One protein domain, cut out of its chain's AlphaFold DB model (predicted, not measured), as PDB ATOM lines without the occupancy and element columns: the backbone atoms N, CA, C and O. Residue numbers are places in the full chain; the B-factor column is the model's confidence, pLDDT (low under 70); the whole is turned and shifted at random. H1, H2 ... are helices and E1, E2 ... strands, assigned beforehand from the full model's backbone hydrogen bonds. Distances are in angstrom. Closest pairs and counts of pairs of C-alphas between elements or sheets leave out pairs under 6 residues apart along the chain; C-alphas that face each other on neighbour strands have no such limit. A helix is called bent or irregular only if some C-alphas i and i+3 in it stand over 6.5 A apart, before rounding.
ATOM      1  N   GLN A  71       1.196  -0.243  59.744       88.81
ATOM      2  CA  GLN A  71       2.214   0.325  58.864       88.81
ATOM      3  C   GLN A  71       1.876   0.199  57.367       88.81
ATOM      4  O   GLN A  71       2.355   1.002  56.578       88.81
ATOM      5  N   GLY A  72       1.046  -0.771  56.962       90.31
ATOM      6  CA  GLY A  72       0.687  -0.986  55.549       90.31
ATOM      7  C   GLY A  72       0.086   0.259  54.895       90.31
ATOM      8  O   GLY A  72       0.652   0.783  53.940       90.31
ATOM      9  N   ILE A  73      -0.972   0.807  55.498       93.06
ATOM     10  CA  ILE A  73      -1.634   2.013  54.987       93.06
ATOM     11  C   ILE A  73      -0.729   3.254  55.060       93.06
ATOM     12  O   ILE A  73      -0.787   4.113  54.185       93.06
ATOM     13  N   LEU A  74       0.175   3.327  56.048       94.38
ATOM     14  CA  LEU A  74       1.184   4.389  56.104       94.38
ATOM     15  C   LEU A  74       2.159   4.300  54.924       94.38
ATOM     16  O   LEU A  74       2.493   5.324  54.340       94.38
ATOM     17  N   ALA A  75       2.609   3.100  54.544       93.25
ATOM     18  CA  ALA A  75       3.463   2.919  53.366       93.25
ATOM     19  C   ALA A  75       2.797   3.465  52.101       93.25
ATOM     20  O   ALA A  75       3.439   4.169  51.322       93.25
ATOM     21  N   GLU A  76       1.522   3.141  51.918       95.50
ATOM     22  CA  GLU A  76       0.723   3.570  50.777       95.50
ATOM     23  C   GLU A  76       0.571   5.095  50.736       95.50
ATOM     24  O   GLU A  76       0.911   5.720  49.729       95.50
ATOM     25  N   VAL A  77       0.164   5.715  51.846       95.94
ATOM     26  CA  VAL A  77       0.015   7.175  51.943       95.94
ATOM     27  C   VAL A  77       1.337   7.900  51.706       95.94
ATOM     28  O   VAL A  77       1.393   8.847  50.923       95.94
ATOM     29  N   PHE A  78       2.437   7.429  52.299       96.06
ATOM     30  CA  PHE A  78       3.751   8.039  52.081       96.06
ATOM     31  C   PHE A  78       4.241   7.863  50.644       96.06
ATOM     32  O   PHE A  78       4.844   8.779  50.084       96.06
ATOM     33  N   PHE A  79       3.966   6.720  50.018       97.06
ATOM     34  CA  PHE A  79       4.270   6.519  48.607       97.06
ATOM     35  C   PHE A  79       3.466   7.474  47.717       97.06
ATOM     36  O   PHE A  79       4.046   8.132  46.849       97.06
ATOM     37  N   MET A  80       2.162   7.610  47.967       96.12
ATOM     38  CA  MET A  80       1.279   8.522  47.241       96.12
ATOM     39  C   MET A  80       1.712   9.985  47.407       96.12
ATOM     40  O   MET A  80       1.869  10.699  46.414       96.12
ATOM     41  N   ASN A  81       1.994  10.419  48.637       95.88
ATOM     42  CA  ASN A  81       2.478  11.767  48.932       95.88
ATOM     43  C   ASN A  81       3.828  12.029  48.237       95.88
ATOM     44  O   ASN A  81       4.004  13.050  47.571       95.88
ATOM     45  N   ALA A  82       4.757  11.068  48.263       96.25
ATOM     46  CA  ALA A  82       6.025  11.198  47.551       96.25
ATOM     47  C   ALA A  82       5.837  11.331  46.028       96.25
ATOM     48  O   ALA A  82       6.523  12.140  45.400       96.25
ATOM     49  N   CYS A  83       4.891  10.589  45.437       96.50
ATOM     50  CA  CYS A  83       4.519  10.726  44.026       96.50
ATOM     51  C   CYS A  83       3.960  12.126  43.727       96.50
ATOM     52  O   CYS A  83       4.407  12.772  42.775       96.50
ATOM     53  N   ARG A  84       3.055  12.627  44.580       95.00
ATOM     54  CA  ARG A  84       2.460  13.971  44.492       95.00
ATOM     55  C   ARG A  84       3.535  15.064  44.521       95.00
ATOM     56  O   ARG A  84       3.528  15.943  43.662       95.00
ATOM     57  N   GLN A  85       4.512  14.967  45.427       94.56
ATOM     58  CA  GLN A  85       5.618  15.931  45.556       94.56
ATOM     59  C   GLN A  85       6.496  16.051  44.300       94.56
ATOM     60  O   GLN A  85       7.094  17.103  44.069       94.56
ATOM     61  N   VAL A  86       6.607  14.990  43.495       94.12
ATOM     62  CA  VAL A  86       7.413  14.991  42.260       94.12
ATOM     63  C   VAL A  86       6.571  15.119  40.988       94.12
ATOM     64  O   VAL A  86       7.123  15.067  39.893       94.12
ATOM     65  N   GLY A  87       5.252  15.291  41.110       93.06
ATOM     66  CA  GLY A  87       4.340  15.376  39.968       93.06
ATOM     67  C   GLY A  87       4.124  14.048  39.233       93.06
ATOM     68  O   GLY A  87       3.694  14.048  38.081       93.06
ATOM     69  N   LEU A  88       4.418  12.910  39.871       94.12
ATOM     70  CA  LEU A  88       4.122  11.592  39.315       94.12
ATOM     71  C   LEU A  88       2.629  11.291  39.502       94.12
ATOM     72  O   LEU A  88       2.152  11.207  40.631       94.12
ATOM     73  N   ASN A  89       1.902  11.099  38.398       94.75
ATOM     74  CA  ASN A  89       0.482  10.750  38.428       94.75
ATOM     75  C   ASN A  89       0.294   9.306  38.923       94.75
ATOM     76  O   ASN A  89       0.369   8.352  38.142       94.75
ATOM     77  N   CYS A  90       0.110   9.174  40.235       95.50
ATOM     78  CA  CYS A  90      -0.113   7.935  40.963       95.50
ATOM     79  C   CYS A  90      -1.498   8.000  41.607       95.50
ATOM     80  O   CYS A  90      -1.777   8.921  42.372       95.50
ATOM     81  N   ILE A  91      -2.361   7.047  41.268       94.31
ATOM     82  CA  ILE A  91      -3.755   7.006  41.710       94.31
ATOM     83  C   ILE A  91      -3.955   5.705  42.491       94.31
ATOM     84  O   ILE A  91      -3.536   4.659  41.981       94.31
ATOM     85  N   PRO A  92      -4.583   5.736  43.679       94.56
ATOM     86  CA  PRO A  92      -4.985   4.520  44.374       94.56
ATOM     87  C   PRO A  92      -5.815   3.611  43.461       94.56
ATOM     88  O   PRO A  92      -6.650   4.069  42.674       94.56
ATOM     89  N   SER A  93      -5.560   2.313  43.532       93.12
ATOM     90  CA  SER A  93      -6.402   1.312  42.886       93.12
ATOM     91  C   SER A  93      -7.708   1.156  43.657       93.12
ATOM     92  O   SER A  93      -7.810   1.492  44.837       93.12
ATOM     93  N   TYR A  94      -8.730   0.643  42.977       87.69
ATOM     94  CA  TYR A  94     -10.046   0.464  43.572       87.69
ATOM     95  C   TYR A  94     -10.807  -0.691  42.920       87.69
ATOM     96  O   TYR A  94     -10.421  -1.198  41.864       87.69
ATOM     97  N   GLY A  95     -11.922  -1.097  43.531       85.06
ATOM     98  CA  GLY A  95     -12.793  -2.132  42.979       85.06
ATOM     99  C   GLY A  95     -12.058  -3.457  42.771       85.06
ATOM    100  O   GLY A  95     -11.392  -3.954  43.676       85.06
ATOM    101  N   GLU A  96     -12.194  -4.045  41.581       86.12
ATOM    102  CA  GLU A  96     -11.552  -5.326  41.273       86.12
ATOM    103  C   GLU A  96     -10.026  -5.240  41.342       86.12
ATOM    104  O   GLU A  96      -9.426  -6.145  41.907       86.12
ATOM    105  N   GLU A  97      -9.417  -4.155  40.847       89.12
ATOM    106  CA  GLU A  97      -7.956  -3.961  40.769       89.12
ATOM    107  C   GLU A  97      -7.289  -4.081  42.149       89.12
ATOM    108  O   GLU A  97      -6.278  -4.766  42.303       89.12
ATOM    109  N   ASP A  98      -7.894  -3.465  43.162       87.94
ATOM    110  CA  ASP A  98      -7.409  -3.520  44.541       87.94
ATOM    111  C   ASP A  98      -7.706  -4.876  45.200       87.94
ATOM    112  O   ASP A  98      -6.847  -5.458  45.860       87.94
ATOM    113  N   ILE A  99      -8.867  -5.476  44.907       85.81
ATOM    114  CA  ILE A  99      -9.216  -6.829  45.374       85.81
ATOM    115  C   ILE A  99      -8.235  -7.885  44.848       85.81
ATOM    116  O   ILE A  99      -7.911  -8.832  45.569       85.81
ATOM    117  N   ILE A 100      -7.760  -7.741  43.607       87.81
ATOM    118  CA  ILE A 100      -6.745  -8.631  43.025       87.81
ATOM    119  C   ILE A 100      -5.307  -8.242  43.412       87.81
ATOM    120  O   ILE A 100      -4.367  -8.944  43.036       87.81
ATOM    121  N   GLY A 101      -5.139  -7.192  44.224       89.25
ATOM    122  CA  GLY A 101      -3.912  -6.892  44.957       89.25
ATOM    123  C   GLY A 101      -3.012  -5.821  44.348       89.25
ATOM    124  O   GLY A 101      -1.809  -5.883  44.576       89.25
ATOM    125  N   ALA A 102      -3.535  -4.892  43.542       94.88
ATOM    126  CA  ALA A 102      -2.804  -3.672  43.191       94.88
ATOM    127  C   ALA A 102      -3.158  -2.556  44.175       94.88
ATOM    128  O   ALA A 102      -4.330  -2.244  44.315       94.88
ATOM    129  N   ASP A 103      -2.171  -1.872  44.747       95.50
ATOM    130  CA  ASP A 103      -2.416  -0.693  45.590       95.50
ATOM    131  C   ASP A 103      -2.590   0.580  44.756       95.50
ATOM    132  O   ASP A 103      -3.369   1.463  45.106       95.50
ATOM    133  N   PHE A 104      -1.873   0.680  43.630       97.06
ATOM    134  CA  PHE A 104      -1.829   1.888  42.809       97.06
ATOM    135  C   PHE A 104      -1.793   1.601  41.312       97.06
ATOM    136  O   PHE A 104      -1.332   0.551  40.853       97.06
ATOM    137  N   LYS A 105      -2.149   2.624  40.535       95.75
ATOM    138  CA  LYS A 105      -1.780   2.764  39.126       95.75
ATOM    139  C   LYS A 105      -1.000   4.048  38.878       95.75
ATOM    140  O   LYS A 105      -1.379   5.124  39.332       95.75
ATOM    141  N   ILE A 106       0.075   3.933  38.104       95.44
ATOM    142  CA  ILE A 106       0.866   5.060  37.602       95.44
ATOM    143  C   ILE A 106       0.503   5.297  36.138       95.44
ATOM    144  O   ILE A 106       0.485   4.353  35.343       95.44
ATOM    145  N   ILE A 107       0.243   6.556  35.782       93.19
ATOM    146  CA  ILE A 107      -0.172   6.960  34.433       93.19
ATOM    147  C   ILE A 107       0.851   7.938  33.848       93.19
ATOM    148  O   ILE A 107       0.957   9.081  34.286       93.19
ATOM    149  N   ASN A 108       1.593   7.510  32.824       87.25
ATOM    150  CA  ASN A 108       2.492   8.389  32.069       87.25
ATOM    151  C   ASN A 108       2.706   7.872  30.636       87.25
ATOM    152  O   ASN A 108       3.630   7.100  30.374       87.25
ATOM    153  N   GLY A 109       1.810   8.245  29.717       86.31
ATOM    154  CA  GLY A 109       1.764   7.727  28.338       86.31
ATOM    155  C   GLY A 109       1.309   6.262  28.226       86.31
ATOM    156  O   GLY A 109       0.767   5.861  27.202       86.31
ATOM    157  N   GLU A 110       1.470   5.487  29.294       91.31
ATOM    158  CA  GLU A 110       0.890   4.167  29.530       91.31
ATOM    159  C   GLU A 110       0.438   4.054  30.998       91.31
ATOM    160  O   GLU A 110       0.942   4.778  31.862       91.31
ATOM    161  N   THR A 111      -0.502   3.145  31.271       94.06
ATOM    162  CA  THR A 111      -0.986   2.834  32.625       94.06
ATOM    163  C   THR A 111      -0.326   1.557  33.127       94.06
ATOM    164  O   THR A 111      -0.350   0.530  32.442       94.06
ATOM    165  N   ARG A 112       0.251   1.599  34.330       95.75
ATOM    166  CA  ARG A 112       0.845   0.431  34.995       95.75
ATOM    167  C   ARG A 112       0.324   0.312  36.418       95.75
ATOM    168  O   ARG A 112       0.403   1.272  37.173       95.75
ATOM    169  N   PHE A 113      -0.155  -0.874  36.764       96.44
ATOM    170  CA  PHE A 113      -0.597  -1.227  38.109       96.44
ATOM    171  C   PHE A 113       0.563  -1.787  38.926       96.44
ATOM    172  O   PHE A 113       1.426  -2.478  38.375       96.44
ATOM    173  N   LEU A 114       0.571  -1.495  40.220       97.19
ATOM    174  CA  LEU A 114       1.576  -1.965  41.157       97.19
ATOM    175  C   LEU A 114       1.003  -2.130  42.567       97.19
ATOM    176  O   LEU A 114       0.009  -1.513  42.933       97.19
ATOM    177  N   ASP A 115       1.702  -2.933  43.349       96.56
ATOM    178  CA  ASP A 115       1.559  -3.089  44.795       96.56
ATOM    179  C   ASP A 115       2.782  -2.451  45.470       96.56
ATOM    180  O   ASP A 115       3.851  -2.330  44.859       96.56
ATOM    181  N   VAL A 116       2.656  -2.027  46.721       96.00
ATOM    182  CA  VAL A 116       3.768  -1.504  47.510       96.00
ATOM    183  C   VAL A 116       3.855  -2.232  48.842       96.00
ATOM    184  O   VAL A 116       2.874  -2.629  49.459       96.00
ATOM    185  N   THR A 117       5.071  -2.430  49.336       92.94
ATOM    186  CA  THR A 117       5.245  -3.037  50.652       92.94
ATOM    187  C   THR A 117       6.514  -2.561  51.321       92.94
ATOM    188  O   THR A 117       7.554  -2.415  50.691       92.94
ATOM    189  N   MET A 118       6.462  -2.380  52.634       88.88
ATOM    190  CA  MET A 118       7.660  -2.198  53.455       88.88
ATOM    191  C   MET A 118       8.222  -3.514  54.005       88.88
ATOM    192  O   MET A 118       9.280  -3.524  54.633       88.88
ATOM    193  N   ASN A 119       7.506  -4.629  53.831       83.69
ATOM    194  CA  ASN A 119       7.912  -5.908  54.389       83.69
ATOM    195  C   ASN A 119       8.904  -6.597  53.446       83.69
ATOM    196  O   ASN A 119       8.531  -7.202  52.441       83.69
ATOM    197  N   THR A 120      10.177  -6.536  53.818       78.62
ATOM    198  CA  THR A 120      11.289  -7.126  53.066       78.62
ATOM    199  C   THR A 120      11.706  -8.505  53.588       78.62
ATOM    200  O   THR A 120      12.803  -8.965  53.276       78.62
ATOM    201  N   SER A 121      10.893  -9.168  54.422       78.94
ATOM    202  CA  SER A 121      11.210 -10.532  54.874       78.94
ATOM    203  C   SER A 121      11.278 -11.501  53.690       78.94
ATOM    204  O   SER A 121      10.505 -11.381  52.740       78.94
ATOM    205  N   SER A 122      12.177 -12.491  53.741       74.38
ATOM    206  CA  SER A 122      12.381 -13.427  52.624       74.38
ATOM    207  C   SER A 122      11.108 -14.191  52.248       74.38
ATOM    208  O   SER A 122      10.855 -14.417  51.069       74.38
ATOM    209  N   SER A 123      10.287 -14.568  53.233       77.75
ATOM    210  CA  SER A 123       9.006 -15.240  52.991       77.75
ATOM    211  C   SER A 123       8.008 -14.333  52.270       77.75
ATOM    212  O   SER A 123       7.371 -14.771  51.314       77.75
ATOM    213  N   ASN A 124       7.902 -13.066  52.683       79.38
ATOM    214  CA  ASN A 124       7.036 -12.097  52.019       79.38
ATOM    215  C   ASN A 124       7.536 -11.765  50.610       79.38
ATOM    216  O   ASN A 124       6.735 -11.666  49.688       79.38
ATOM    217  N   LEU A 125       8.856 -11.654  50.433       82.38
ATOM    218  CA  LEU A 125       9.465 -11.404  49.133       82.38
ATOM    219  C   LEU A 125       9.057 -12.482  48.130       82.38
ATOM    220  O   LEU A 125       8.528 -12.137  47.083       82.38
ATOM    221  N   VAL A 126       9.197 -13.767  48.471       81.69
ATOM    222  CA  VAL A 126       8.800 -14.883  47.589       81.69
ATOM    223  C   VAL A 126       7.324 -14.810  47.199       81.69
ATOM    224  O   VAL A 126       6.978 -15.071  46.048       81.69
ATOM    225  N   TYR A 127       6.453 -14.445  48.142       85.69
ATOM    226  CA  TYR A 127       5.024 -14.302  47.880       85.69
ATOM    227  C   TYR A 127       4.719 -13.120  46.944       85.69
ATOM    228  O   TYR A 127       3.949 -13.274  45.998       85.69
ATOM    229  N   LYS A 128       5.354 -11.967  47.177       88.81
ATOM    230  CA  LYS A 128       5.131 -10.710  46.443       88.81
ATOM    231  C   LYS A 128       5.794 -10.658  45.058       88.81
ATOM    232  O   LYS A 128       5.428  -9.822  44.239       88.81
ATOM    233  N   ILE A 129       6.757 -11.539  44.771       88.06
ATOM    234  CA  ILE A 129       7.395 -11.635  43.442       88.06
ATOM    235  C   ILE A 129       6.800 -12.721  42.542       88.06
ATOM    236  O   ILE A 129       7.378 -13.040  41.504       88.06
ATOM    237  N   LYS A 130       5.701 -13.353  42.955       87.00
ATOM    238  CA  LYS A 130       5.163 -14.524  42.268       87.00
ATOM    239  C   LYS A 130       4.577 -14.161  40.897       87.00
ATOM    240  O   LYS A 130       3.874 -13.168  40.750       87.00
ATOM    241  N   GLU A 131       4.806 -15.000  39.886       86.19
ATOM    242  CA  GLU A 131       4.145 -14.829  38.585       86.19
ATOM    243  C   GLU A 131       2.612 -14.831  38.740       86.19
ATOM    244  O   GLU A 131       2.043 -15.671  39.444       86.19
ATOM    245  N   GLY A 132       1.950 -13.891  38.063       85.12
ATOM    246  CA  GLY A 132       0.501 -13.695  38.141       85.12
ATOM    247  C   GLY A 132       0.048 -12.683  39.197       85.12
ATOM    248  O   GLY A 132      -1.149 -12.430  39.284       85.12
ATOM    249  N   THR A 133       0.965 -12.083  39.966       90.56
ATOM    250  CA  THR A 133       0.669 -10.919  40.818       90.56
ATOM    251  C   THR A 133       1.051  -9.612  40.124       90.56
ATOM    252  O   THR A 133       1.807  -9.597  39.146       90.56
ATOM    253  N   PHE A 134       0.563  -8.489  40.653       94.50
ATOM    254  CA  PHE A 134       1.094  -7.180  40.283       94.50
ATOM    255  C   PHE A 134       2.559  -7.041  40.709       94.50
ATOM    256  O   PHE A 134       2.975  -7.673  41.684       94.50
ATOM    257  N   PRO A 135       3.359  -6.237  39.983       94.75
ATOM    258  CA  PRO A 135       4.706  -5.919  40.423       94.75
ATOM    259  C   PRO A 135       4.648  -5.178  41.761       94.75
ATOM    260  O   PRO A 135       3.979  -4.152  41.876       94.75
ATOM    261  N   THR A 136       5.380  -5.687  42.748       95.38
ATOM    262  CA  THR A 136       5.460  -5.086  44.081       95.38
ATOM    263  C   THR A 136       6.718  -4.239  44.196       95.38
ATOM    264  O   THR A 136       7.824  -4.726  43.947       95.38
ATOM    265  N   LEU A 137       6.568  -2.986  44.620       96.19
ATOM    266  CA  LEU A 137       7.684  -2.141  45.021       96.19
ATOM    267  C   LEU A 137       7.982  -2.318  46.507       96.19
ATOM    268  O   LEU A 137       7.149  -2.049  47.372       96.19
ATOM    269  N   PHE A 138       9.214  -2.712  46.808       93.25
ATOM    270  CA  PHE A 138       9.722  -2.781  48.171       93.25
ATOM    271  C   PHE A 138      10.191  -1.394  48.611       93.25
ATOM    272  O   PHE A 138      11.226  -0.895  48.159       93.25
ATOM    273  N   LEU A 139       9.401  -0.759  49.471       92.94
ATOM    274  CA  LEU A 139       9.633   0.585  49.971       92.94
ATOM    275  C   LEU A 139      10.732   0.569  51.046       92.94
ATOM    276  O   LEU A 139      10.621  -0.171  52.031       92.94
ATOM    277  N   PRO A 140      11.776   1.403  50.921       85.69
ATOM    278  CA  PRO A 140      12.779   1.575  51.958       85.69
ATOM    279  C   PRO A 140      12.153   2.378  53.103       85.69
ATOM    280  O   PRO A 140      12.276   3.591  53.162       85.69
ATOM    281  N   TRP A 141      11.443   1.711  54.014       85.75
ATOM    282  CA  TRP A 141      10.639   2.382  55.050       85.75
ATOM    283  C   TRP A 141      11.453   3.155  56.094       85.75
ATOM    284  O   TRP A 141      10.913   3.963  56.848       85.75
ATOM    285  N   ARG A 142      12.765   2.917  56.142       81.88
ATOM    286  CA  ARG A 142      13.684   3.569  57.074       81.88
ATOM    287  C   ARG A 142      14.279   4.823  56.439       81.88
ATOM    288  O   ARG A 142      14.918   4.742  55.392       81.88
ATOM    289  N   ALA A 143      14.114   5.953  57.114       69.38
ATOM    290  CA  ALA A 143      14.870   7.165  56.855       69.38
ATOM    291  C   ALA A 143      16.341   6.992  57.291       69.38
ATOM    292  O   ALA A 143      16.719   5.992  57.913       69.38
ATOM    293  N   ALA A 144      17.195   7.962  56.941       63.53
ATOM    294  CA  ALA A 144      18.602   7.961  57.343       63.53
ATOM    295  C   ALA A 144      18.752   7.803  58.870       63.53
ATOM    296  O   ALA A 144      17.908   8.268  59.638       63.53
ATOM    297  N   LYS A 145      19.832   7.143  59.312       60.78
ATOM    298  CA  LYS A 145      20.100   6.942  60.743       60.78
ATOM    299  C   LYS A 145      20.200   8.286  61.461       60.78
ATOM    300  O   LYS A 145      20.855   9.203  60.963       60.78
ATOM    301  N   SER A 146      19.599   8.369  62.644       60.09
ATOM    302  CA  SER A 146      19.833   9.492  63.550       60.09
ATOM    303  C   SER A 146      21.319   9.580  63.938       60.09
ATOM    304  O   SER A 146      22.029   8.568  63.869       60.09
ATOM    305  N   PRO A 147      21.800  10.743  64.413       54.62
ATOM    306  CA  PRO A 147      23.113  10.853  65.055       54.62
ATOM    307  C   PRO A 147      23.313   9.845  66.203       54.62
ATOM    308  O   PRO A 147      24.433   9.420  66.467       54.62
ATOM    309  N   GLN A 148      22.224   9.418  66.849       59.78
ATOM    310  CA  GLN A 148      22.186   8.426  67.925       59.78
ATOM    311  C   GLN A 148      22.073   6.973  67.416       59.78
ATOM    312  O   GLN A 148      21.970   6.040  68.209       59.78
ATOM    313  N   GLY A 149      22.080   6.751  66.098       59.53
ATOM    314  CA  GLY A 149      22.031   5.423  65.484       59.53
ATOM    315  C   GLY A 149      20.650   4.755  65.471       59.53
ATOM    316  O   GLY A 149      20.547   3.607  65.032       59.53
ATOM    317  N   THR A 150      19.589   5.443  65.902       61.38
ATOM    318  CA  THR A 150      18.207   4.950  65.805       61.38
ATOM    319  C   THR A 150      17.717   4.988  64.354       61.38
ATOM    320  O   THR A 150      17.878   5.978  63.638       61.38
ATOM    321  N   ASN A 151      17.136   3.872  63.902       68.19
ATOM    322  CA  ASN A 151      16.495   3.771  62.591       68.19
ATOM    323  C   ASN A 151      15.094   4.388  62.691       68.19
ATOM    324  O   ASN A 151      14.202   3.764  63.261       68.19
ATOM    325  N   MET A 152      14.902   5.587  62.146       84.00
ATOM    326  CA  MET A 152      13.592   6.243  62.095       84.00
ATOM    327  C   MET A 152      12.828   5.817  60.838       84.00
ATOM    328  O   MET A 152      13.438   5.646  59.783       84.00
ATOM    329  N   SER A 153      11.508   5.649  60.920       88.62
ATOM    330  CA  SER A 153      10.665   5.495  59.727       88.62
ATOM    331  C   SER A 153      10.397   6.853  59.068       88.62
ATOM    332  O   SER A 153      10.558   7.899  59.697       88.62
ATOM    333  N   PHE A 154       9.963   6.864  57.807       90.25
ATOM    334  CA  PHE A 154       9.507   8.111  57.176       90.25
ATOM    335  C   PHE A 154       8.294   8.720  57.894       90.25
ATOM    336  O   PHE A 154       8.222   9.940  58.017       90.25
ATOM    337  N   ALA A 155       7.411   7.882  58.447       92.25
ATOM    338  CA  ALA A 155       6.281   8.329  59.257       92.25
ATOM    339  C   ALA A 155       6.715   8.994  60.571       92.25
ATOM    340  O   ALA A 155       6.182  10.042  60.925       92.25
ATOM    341  N   TYR A 156       7.739   8.452  61.237       92.62
ATOM    342  CA  TYR A 156       8.347   9.095  62.403       92.62
ATOM    343  C   TYR A 156       8.883  10.483  62.046       92.62
ATOM    344  O   TYR A 156       8.570  11.461  62.714       92.62
ATOM    345  N   VAL A 157       9.674  10.575  60.969       91.00
ATOM    346  CA  VAL A 157      10.278  11.848  60.539       91.00
ATOM    347  C   VAL A 157       9.204  12.880  60.204       91.00
ATOM    348  O   VAL A 157       9.383  14.055  60.508       91.00
ATOM    349  N   TYR A 158       8.088  12.456  59.608       93.62
ATOM    350  CA  TYR A 158       6.979  13.359  59.336       93.62
ATOM    351  C   TYR A 158       6.309  13.848  60.616       93.62
ATOM    352  O   TYR A 158       6.110  15.046  60.748       93.62
ATOM    353  N   LEU A 159       6.005  12.967  61.576       93.44
ATOM    354  CA  LEU A 159       5.424  13.409  62.848       93.44
ATOM    355  C   LEU A 159       6.347  14.359  63.619       93.44
ATOM    356  O   LEU A 159       5.850  15.288  64.244       93.44
ATOM    357  N   ASP A 160       7.663  14.149  63.543       91.62
ATOM    358  CA  ASP A 160       8.695  14.971  64.194       91.62
ATOM    359  C   ASP A 160       8.936  16.329  63.508       91.62
ATOM    360  O   ASP A 160       9.421  17.265  64.135       91.62
ATOM    361  N   ARG A 161       8.663  16.453  62.200       91.00
ATOM    362  CA  ARG A 161       9.101  17.625  61.405       91.00
ATOM    363  C   ARG A 161       8.029  18.255  60.522       91.00
ATOM    364  O   ARG A 161       8.320  19.235  59.834       91.00
ATOM    365  N   GLY A 162       6.848  17.654  60.445       92.12
ATOM    366  CA  GLY A 162       5.769  18.002  59.515       92.12
ATOM    367  C   GLY A 162       6.122  17.824  58.038       92.12
ATOM    368  O   GLY A 162       5.485  18.409  57.169       92.12
ATOM    369  N   SER A 163       7.205  17.108  57.716       92.00
ATOM    370  CA  SER A 163       7.632  16.915  56.329       92.00
ATOM    371  C   SER A 163       8.603  15.748  56.159       92.00
ATOM    372  O   SER A 163       9.330  15.361  57.073       92.00
ATOM    373  N   PHE A 164       8.663  15.214  54.936       92.12
ATOM    374  CA  PHE A 164       9.697  14.280  54.497       92.12
ATOM    375  C   PHE A 164      10.099  14.564  53.046       92.12
ATOM    376  O   PHE A 164       9.340  15.148  52.278       92.12
ATOM    377  N   ASN A 165      11.301  14.139  52.652       91.38
ATOM    378  CA  ASN A 165      11.790  14.322  51.288       91.38
ATOM    379  C   ASN A 165      11.269  13.202  50.366       91.38
ATOM    380  O   ASN A 165      11.914  12.159  50.223       91.38
ATOM    381  N   GLY A 166      10.121  13.433  49.723       93.56
ATOM    382  CA  GLY A 166       9.486  12.474  48.817       93.56
ATOM    383  C   GLY A 166      10.345  12.118  47.601       93.56
ATOM    384  O   GLY A 166      10.414  10.955  47.205       93.56
ATOM    385  N   ARG A 167      11.101  13.076  47.050       94.19
ATOM    386  CA  ARG A 167      12.035  12.814  45.941       94.19
ATOM    387  C   ARG A 167      13.133  11.827  46.347       94.19
ATOM    388  O   ARG A 167      13.402  10.877  45.615       94.19
ATOM    389  N   ALA A 168      13.759  12.026  47.507       91.69
ATOM    390  CA  ALA A 168      14.779  11.113  48.027       91.69
ATOM    391  C   ALA A 168      14.193   9.727  48.345       91.69
ATOM    392  O   ALA A 168      14.814   8.712  48.025       91.69
ATOM    393  N   PHE A 169      12.981   9.687  48.905       93.62
ATOM    394  CA  PHE A 169      12.236   8.451  49.147       93.62
ATOM    395  C   PHE A 169      12.009   7.653  47.851       93.62
ATOM    396  O   PHE A 169      12.326   6.461  47.790       93.62
ATOM    397  N   LEU A 170      11.543   8.306  46.780       95.62
ATOM    398  CA  LEU A 170      11.323   7.645  45.492       95.62
ATOM    399  C   LEU A 170      12.628   7.227  44.809       95.62
ATOM    400  O   LEU A 170      12.686   6.121  44.275       95.62
ATOM    401  N   TYR A 171      13.697   8.030  44.863       94.19
ATOM    402  CA  TYR A 171      15.003   7.599  44.342       94.19
ATOM    403  C   TYR A 171      15.510   6.338  45.043       94.19
ATOM    404  O   TYR A 171      15.961   5.407  44.376       94.19
ATOM    405  N   SER A 172      15.403   6.284  46.376       91.06
ATOM    406  CA  SER A 172      15.791   5.102  47.146       91.06
ATOM    407  C   SER A 172      14.921   3.894  46.786       91.06
ATOM    408  O   SER A 172      15.460   2.815  46.546       91.06
ATOM    409  N   THR A 173      13.606   4.099  46.640       94.31
ATOM    410  CA  THR A 173      12.653   3.066  46.202       94.31
ATOM    411  C   THR A 173      13.030   2.508  44.835       94.31
ATOM    412  O   THR A 173      13.124   1.298  44.659       94.31
ATOM    413  N   ILE A 174      13.302   3.359  43.849       95.50
ATOM    414  CA  ILE A 174      13.697   2.889  42.520       95.50
ATOM    415  C   ILE A 174      15.036   2.156  42.586       95.50
ATOM    416  O   ILE A 174      15.178   1.109  41.960       95.50
ATOM    417  N   SER A 175      16.018   2.682  43.324       92.56
ATOM    418  CA  SER A 175      17.346   2.072  43.420       92.56
ATOM    419  C   SER A 175      17.276   0.654  43.985       92.56
ATOM    420  O   SER A 175      17.761  -0.275  43.342       92.56
ATOM    421  N   SER A 176      16.610   0.466  45.129       90.62
ATOM    422  CA  SER A 176      16.468  -0.856  45.755       90.62
ATOM    423  C   SER A 176      15.706  -1.832  44.855       90.62
ATOM    424  O   SER A 176      16.105  -2.983  44.688       90.62
ATOM    425  N   ASN A 177      14.637  -1.376  44.202       94.12
ATOM    426  CA  ASN A 177      13.837  -2.237  43.334       94.12
ATOM    427  C   ASN A 177      14.528  -2.553  41.997       94.12
ATOM    428  O   ASN A 177      14.279  -3.609  41.419       94.12
ATOM    429  N   MET A 178      15.439  -1.702  41.514       94.19
ATOM    430  CA  MET A 178      16.304  -2.020  40.373       94.19
ATOM    431  C   MET A 178      17.324  -3.113  40.716       94.19
ATOM    432  O   MET A 178      17.603  -3.962  39.867       94.19
ATOM    433  N   GLU A 179      17.848  -3.131  41.945       90.12
ATOM    434  CA  GLU A 179      18.691  -4.229  42.437       90.12
ATOM    435  C   GLU A 179      17.889  -5.533  42.514       90.12
ATOM    436  O   GLU A 179      18.315  -6.545  41.959       90.12
ATOM    437  N   ILE A 180      16.679  -5.499  43.086       88.62
ATOM    438  CA  ILE A 180      15.767  -6.655  43.106       88.62
ATOM    439  C   ILE A 180      15.480  -7.141  41.681       88.62
ATOM    440  O   ILE A 180      15.626  -8.328  41.395       88.62
ATOM    441  N   LEU A 181      15.144  -6.240  40.752       92.12
ATOM    442  CA  LEU A 181      14.920  -6.579  39.346       92.12
ATOM    443  C   LEU A 181      16.144  -7.255  38.713       92.12
ATOM    444  O   LEU A 181      15.992  -8.200  37.934       92.12
ATOM    445  N   HIS A 182      17.354  -6.791  39.027       89.38
ATOM    446  CA  HIS A 182      18.587  -7.414  38.554       89.38
ATOM    447  C   HIS A 182      18.744  -8.845  39.092       89.38
ATOM    448  O   HIS A 182      19.058  -9.753  38.315       89.38
ATOM    449  N   CYS A 183      18.455  -9.070  40.376       84.19
ATOM    450  CA  CYS A 183      18.438 -10.403  40.982       84.19
ATOM    451  C   CYS A 183      17.411 -11.317  40.304       84.19
ATOM    452  O   CYS A 183      17.758 -12.419  39.888       84.19
ATOM    453  N   LEU A 184      16.172 -10.847  40.121       86.12
ATOM    454  CA  LEU A 184      15.092 -11.607  39.479       86.12
ATOM    455  C   LEU A 184      15.465 -12.016  38.050       86.12
ATOM    456  O   LEU A 184      15.364 -13.187  37.687       86.12
ATOM    457  N   LYS A 185      15.970 -11.063  37.249       86.75
ATOM    458  CA  LYS A 185      16.477 -11.339  35.898       86.75
ATOM    459  C   LYS A 185      17.559 -12.408  35.949       86.75
ATOM    460  O   LYS A 185      17.473 -13.399  35.235       86.75
ATOM    461  N   THR A 186      18.554 -12.232  36.809       79.75
ATOM    462  CA  THR A 186      19.655 -13.190  36.923       79.75
ATOM    463  C   THR A 186      19.152 -14.580  37.322       79.75
ATOM    464  O   THR A 186      19.645 -15.555  36.765       79.75
ATOM    465  N   ASN A 187      18.131 -14.694  38.181       78.19
ATOM    466  CA  ASN A 187      17.592 -15.990  38.610       78.19
ATOM    467  C   ASN A 187      16.951 -16.710  37.434       78.19
ATOM    468  O   ASN A 187      17.326 -17.836  37.120       78.19
ATOM    469  N   VAL A 188      16.057 -16.018  36.726       72.94
ATOM    470  CA  VAL A 188      15.346 -16.586  35.578       72.94
ATOM    471  C   VAL A 188      16.311 -17.067  34.489       72.94
ATOM    472  O   VAL A 188      16.032 -18.068  33.834       72.94
ATOM    473  N   TRP A 189      17.452 -16.395  34.302       65.75
ATOM    474  CA  TRP A 189      18.408 -16.740  33.243       65.75
ATOM    475  C   TRP A 189      19.544 -17.679  33.668       65.75
ATOM    476  O   TRP A 189      20.099 -18.355  32.806       65.75
ATOM    477  N   ARG A 190      19.935 -17.700  34.949       65.62
ATOM    478  CA  ARG A 190      21.144 -18.400  35.433       65.62
ATOM    479  C   ARG A 190      20.902 -19.381  36.584       65.62
ATOM    480  O   ARG A 190      21.803 -20.134  36.938       65.62
ATOM    481  N   GLY A 191      19.699 -19.400  37.152       62.56
ATOM    482  CA  GLY A 191      19.357 -20.202  38.323       62.56
ATOM    483  C   GLY A 191      19.805 -19.577  39.650       62.56
ATOM    484  O   GLY A 191      20.673 -18.704  39.716       62.56
ATOM    485  N   GLU A 192      19.183 -20.025  40.740       60.75
ATOM    486  CA  GLU A 192      19.349 -19.452  42.084       60.75
ATOM    487  C   GLU A 192      20.760 -19.653  42.670       60.75
ATOM    488  O   GLU A 192      21.282 -18.777  43.367       60.75
ATOM    489  N   ASP A 193      21.413 -20.768  42.333       61.16
ATOM    490  CA  ASP A 193      22.750 -21.118  42.824       61.16
ATOM    491  C   ASP A 193      23.846 -20.175  42.308       61.16
ATOM    492  O   ASP A 193      24.824 -19.915  43.013       61.16
ATOM    493  N   GLU A 194      23.699 -19.625  41.099       60.22
ATOM    494  CA  GLU A 194      24.646 -18.635  40.580       60.22
ATOM    495  C   GLU A 194      24.483 -17.268  41.252       60.22
ATOM    496  O   GLU A 194      25.475 -16.580  41.485       60.22
ATOM    497  N   ILE A 195      23.265 -16.888  41.648       57.25
ATOM    498  CA  ILE A 195      23.031 -15.622  42.358       57.25
ATOM    499  C   ILE A 195      23.630 -15.648  43.756       57.25
ATOM    500  O   ILE A 195      24.263 -14.673  44.162       57.25
ATOM    501  N   ARG A 196      23.469 -16.758  44.491       58.56
ATOM    502  CA  ARG A 196      24.034 -16.898  45.844       58.56
ATOM    503  C   ARG A 196      25.555 -16.732  45.846       58.56
ATOM    504  O   ARG A 196      26.105 -16.169  46.790       58.56
ATOM    505  N   LYS A 197      26.230 -17.145  44.766       57.66
ATOM    506  CA  LYS A 197      27.675 -16.929  44.572       57.66
ATOM    507  C   LYS A 197      28.047 -15.457  44.352       57.66
ATOM    508  O   LYS A 197      29.170 -15.083  44.668       57.66
ATOM    509  N   ILE A 198      27.139 -14.639  43.816       54.47
ATOM    510  CA  ILE A 198      27.395 -13.236  43.444       54.47
ATOM    511  C   ILE A 198      26.991 -12.262  44.562       54.47
ATOM    512  O   ILE A 198      27.723 -11.317  44.837       54.47
ATOM    513  N   LEU A 199      25.838 -12.472  45.206       53.25
ATOM    514  CA  LEU A 199      25.221 -11.498  46.125       53.25
ATOM    515  C   LEU A 199      25.298 -11.886  47.612       53.25
ATOM    516  O   LEU A 199      24.845 -11.131  48.476       53.25
ATOM    517  N   GLY A 200      25.869 -13.052  47.927       51.75
ATOM    518  CA  GLY A 200      25.937 -13.583  49.288       51.75
ATOM    519  C   GLY A 200      24.588 -14.085  49.822       51.75
ATOM    520  O   GLY A 200      23.595 -14.174  49.104       51.75
ATOM    521  N   ASN A 201      24.543 -14.423  51.115       52.31
ATOM    522  CA  ASN A 201      23.378 -15.045  51.773       52.31
ATOM    523  C   ASN A 201      22.218 -14.075  52.076       52.31
ATOM    524  O   ASN A 201      21.251 -14.459  52.730       52.31
ATOM    525  N   THR A 202      22.313 -12.814  51.658       46.38
ATOM    526  CA  THR A 202      21.405 -11.741  52.089       46.38
ATOM    527  C   THR A 202      20.015 -11.819  51.448       46.38
ATOM    528  O   THR A 202      19.068 -11.274  52.005       46.38
ATOM    529  N   TYR A 203      19.865 -12.536  50.325       49.97
ATOM    530  CA  TYR A 203      18.582 -12.765  49.652       49.97
ATOM    531  C   TYR A 203      18.457 -14.227  49.227       49.97
ATOM    532  O   TYR A 203      19.252 -14.724  48.432       49.97
ATOM    533  N   THR A 204      17.481 -14.937  49.793       52.88
ATOM    534  CA  THR A 204      17.536 -16.404  49.862       52.88
ATOM    535  C   THR A 204      16.592 -17.158  48.935       52.88
ATOM    536  O   THR A 204      16.691 -18.379  48.926       52.88
ATOM    537  N   ASN A 205      15.711 -16.503  48.162       60.09
ATOM    538  CA  ASN A 205      14.849 -17.205  47.202       60.09
ATOM    539  C   ASN A 205      14.166 -16.246  46.199       60.09
ATOM    540  O   ASN A 205      13.388 -15.387  46.610       60.09
ATOM    541  N   PHE A 206      14.415 -16.426  44.894       63.91
ATOM    542  CA  PHE A 206      13.737 -15.690  43.806       63.91
ATOM    543  C   PHE A 206      12.979 -16.612  42.827       63.91
ATOM    544  O   PHE A 206      12.594 -16.194  41.739       63.91
ATOM    545  N   SER A 207      12.747 -17.871  43.207       64.44
ATOM    546  CA  SER A 207      12.179 -18.921  42.342       64.44
ATOM    547  C   SER A 207      10.708 -18.720  41.939       64.44
ATOM    548  O   SER A 207      10.193 -19.468  41.111       64.44
ATOM    549  N   GLY A 208      10.015 -17.726  42.511       63.72
ATOM    550  CA  GLY A 208       8.591 -17.473  42.266       63.72
ATOM    551  C   GLY A 208       8.275 -16.582  41.060       63.72
ATOM    552  O   GLY A 208       7.140 -16.609  40.581       63.72
ATOM    553  N   SER A 209       9.238 -15.795  40.570       74.12
ATOM    554  CA  SER A 209       8.993 -14.796  39.521       74.12
ATOM    555  C   SER A 209       9.143 -15.363  38.116       74.12
ATOM    556  O   SER A 209      10.131 -16.040  37.830       74.12
ATOM    557  N   GLY A 210       8.224 -15.021  37.216       79.38
ATOM    558  CA  GLY A 210       8.341 -15.321  35.795       79.38
ATOM    559  C   GLY A 210       8.692 -14.092  34.955       79.38
ATOM    560  O   GLY A 210       8.923 -12.977  35.438       79.38
ATOM    561  N   ILE A 211       8.771 -14.313  33.642       84.69
ATOM    562  CA  ILE A 211       9.163 -13.281  32.675       84.69
ATOM    563  C   ILE A 211       8.142 -12.136  32.646       84.69
ATOM    564  O   ILE A 211       8.539 -10.991  32.407       84.69
ATOM    565  N   GLN A 212       6.848 -12.405  32.873       87.00
ATOM    566  CA  GLN A 212       5.833 -11.353  32.834       87.00
ATOM    567  C   GLN A 212       5.964 -10.433  34.045       87.00
ATOM    568  O   GLN A 212       6.013  -9.219  33.851       87.00
ATOM    569  N   TYR A 213       6.128 -10.983  35.254       91.50
ATOM    570  CA  TYR A 213       6.384 -10.187  36.455       91.50
ATOM    571  C   TYR A 213       7.599  -9.270  36.272       91.50
ATOM    572  O   TYR A 213       7.514  -8.059  36.482       91.50
ATOM    573  N   ILE A 214       8.718  -9.823  35.789       92.00
ATOM    574  CA  ILE A 214       9.961  -9.071  35.551       92.00
ATOM    575  C   ILE A 214       9.739  -7.914  34.571       92.00
ATOM    576  O   ILE A 214      10.212  -6.802  34.811       92.00
ATOM    577  N   ARG A 215       9.026  -8.154  33.463       92.81
ATOM    578  CA  ARG A 215       8.719  -7.112  32.471       92.81
ATOM    579  C   ARG A 215       7.803  -6.033  33.046       92.81
ATOM    580  O   ARG A 215       8.022  -4.858  32.763       92.81
ATOM    581  N   SER A 216       6.812  -6.418  33.848       94.75
ATOM    582  CA  SER A 216       5.898  -5.487  34.513       94.75
ATOM    583  C   SER A 216       6.629  -4.603  35.523       94.75
ATOM    584  O   SER A 216       6.502  -3.381  35.451       94.75
ATOM    585  N   LEU A 217       7.466  -5.190  36.388       96.25
ATOM    586  CA  LEU A 217       8.293  -4.447  37.343       96.25
ATOM    587  C   LEU A 217       9.259  -3.496  36.623       96.25
ATOM    588  O   LEU A 217       9.376  -2.328  36.986       96.25
ATOM    589  N   GLU A 218       9.910  -3.957  35.551       96.12
ATOM    590  CA  GLU A 218      10.766  -3.101  34.727       96.12
ATOM    591  C   GLU A 218       9.997  -1.926  34.099       96.12
ATOM    592  O   GLU A 218      10.531  -0.818  34.033       96.12
ATOM    593  N   GLY A 219       8.762  -2.150  33.644       96.06
ATOM    594  CA  GLY A 219       7.885  -1.101  33.120       96.06
ATOM    595  C   GLY A 219       7.569  -0.036  34.170       96.06
ATOM    596  O   GLY A 219       7.812   1.147  33.926       96.06
ATOM    597  N   VAL A 220       7.124  -0.455  35.359       96.94
ATOM    598  CA  VAL A 220       6.847   0.444  36.496       96.94
ATOM    599  C   VAL A 220       8.083   1.278  36.843       96.94
ATOM    600  O   VAL A 220       8.015   2.507  36.863       96.94
ATOM    601  N   LEU A 221       9.245   0.640  37.019       96.88
ATOM    602  CA  LEU A 221      10.485   1.341  37.368       96.88
ATOM    603  C   LEU A 221      10.933   2.321  36.274       96.88
ATOM    604  O   LEU A 221      11.411   3.414  36.583       96.88
ATOM    605  N   LYS A 222      10.753   1.981  34.991       95.12
ATOM    606  CA  LYS A 222      11.029   2.901  33.874       95.12
ATOM    607  C   LYS A 222      10.115   4.123  33.897       95.12
ATOM    608  O   LYS A 222      10.604   5.224  33.650       95.12
ATOM    609  N   LEU A 223       8.823   3.956  34.190       93.56
ATOM    610  CA  LEU A 223       7.890   5.081  34.298       93.56
ATOM    611  C   LEU A 223       8.232   6.003  35.462       93.56
ATOM    612  O   LEU A 223       8.252   7.221  35.282       93.56
ATOM    613  N   MET A 224       8.547   5.438  36.627       94.56
ATOM    614  CA  MET A 224       8.932   6.231  37.792       94.56
ATOM    615  C   MET A 224      10.210   7.035  37.522       94.56
ATOM    616  O   MET A 224      10.247   8.231  37.788       94.56
ATOM    617  N   ARG A 225      11.233   6.423  36.904       93.31
ATOM    618  CA  ARG A 225      12.509   7.098  36.588       93.31
ATOM    619  C   ARG A 225      12.376   8.264  35.617       93.31
ATOM    620  O   ARG A 225      13.174   9.184  35.692       93.31
ATOM    621  N   LYS A 226      11.411   8.228  34.696       89.12
ATOM    622  CA  LYS A 226      11.186   9.332  33.747       89.12
ATOM    623  C   LYS A 226      10.684  10.613  34.421       89.12
ATOM    624  O   LYS A 226      10.776  11.667  33.807       89.12
ATOM    625  N   ASN A 227      10.141  10.509  35.634       81.25
ATOM    626  CA  ASN A 227       9.532  11.618  36.370       81.25
ATOM    627  C   ASN A 227      10.384  12.110  37.555       81.25
ATOM    628  O   ASN A 227       9.947  12.995  38.285       81.25
TER     629      ASN A 227
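What this domain is: This is residues 71 to 227 of the 228 residues of an uncharacterized protein of candidate division WS6 bacterium RIFOXYB1_FULL_33_14 (UniProt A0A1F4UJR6). A small, twisted sheet of four short strands has H1 and H7 packed over one face, H1 along the strands and H7 across them, with H3 over the opposite face at E4. The long helix H5 runs side by side with H7 past E4; its first residues pack on H1, H6 folds back beside its last residues, and H4 lies at the opposite end of the domain from H6. The printed part has 157 residues, with seven named helices and four named strands in the order H1 E1 H2 E2 E3 H3 E4 H4 H5 H6 H7; the sheet, E1 E2 E3 E4, is mixed, and so is the class, helices and strands. It is compact, with a radius of gyration of the C-alphas of 15.8 A and spans of 46 by 41 by 28 A.

How they stand to each other: Begin with H1, residues 71 to 85, on the sheet of E1, residues 90 to 92, E2, residues 104 to 107, E3, residues 111 to 117, and E4, residues 136 to 138. Its height over the sheet is 8.2 A. E1 and E2 are antiparallel, with N 91 and O 105 2.9 A apart. H2, residues 96 to 99, only grazes the sheet. E2 and E3 form a hairpin, with N 106 and O 112 2.8 A apart. E3, H3, residues 122 to 128, and E4 make a strand-helix-strand unit, two parallel neighbour strands joined through a helix, with a right-handed crossover; look for N 137 and O 115, 2.8 A apart. H4, residues 154 to 161, only just touches H1, with 3 pairs of C-alphas within 8 A, Leu 74 and Ala 155 closest at 7.2 A. H5, residues 166 to 190, is the hub: it touches H1 with residues 166 to 170 alone, the C-alphas of Ala 82 and Gly 166 closest at 3.9 A. H5 and H6, residues 192 to 202, form a helical hairpin, the C-alphas of Asn 187 and Ile 195 closest at 6.6 A. H7, residues 211 to 225, touches H5 at a shallow tilt of 25 degrees, opposite ways, Ile 174 and Leu 221 closest at 6.3 A between C-alphas. Every O i to N i+4 pair is within hydrogen-bond range in H1, H3, H4, H5 and H7; in H6 it is 4 of 7, and H2 is too short for one.

Where its parts are: Find C-alpha 71 at (2.214, 0.325, 58.864), where H1 begins its 20.8 A. E3 measures 20.0 A. H5 runs 35.6 A from C-alpha 166 at (9.486, 12.474, 48.817). H6 is irregular: C-alphas 198 and 201 are 9.4 A apart. H7, 21.0 A long, ends at C-alpha 225, (12.509, 7.098, 36.588).

The domain as a whole: The C-alphas farthest apart, those of Gly 162 and Arg 190, are 46.3 A apart. The printed part has no cut, and E4 to H4 is its long link. Residues 143 to 151 and 189 to 208 have pLDDT under 70.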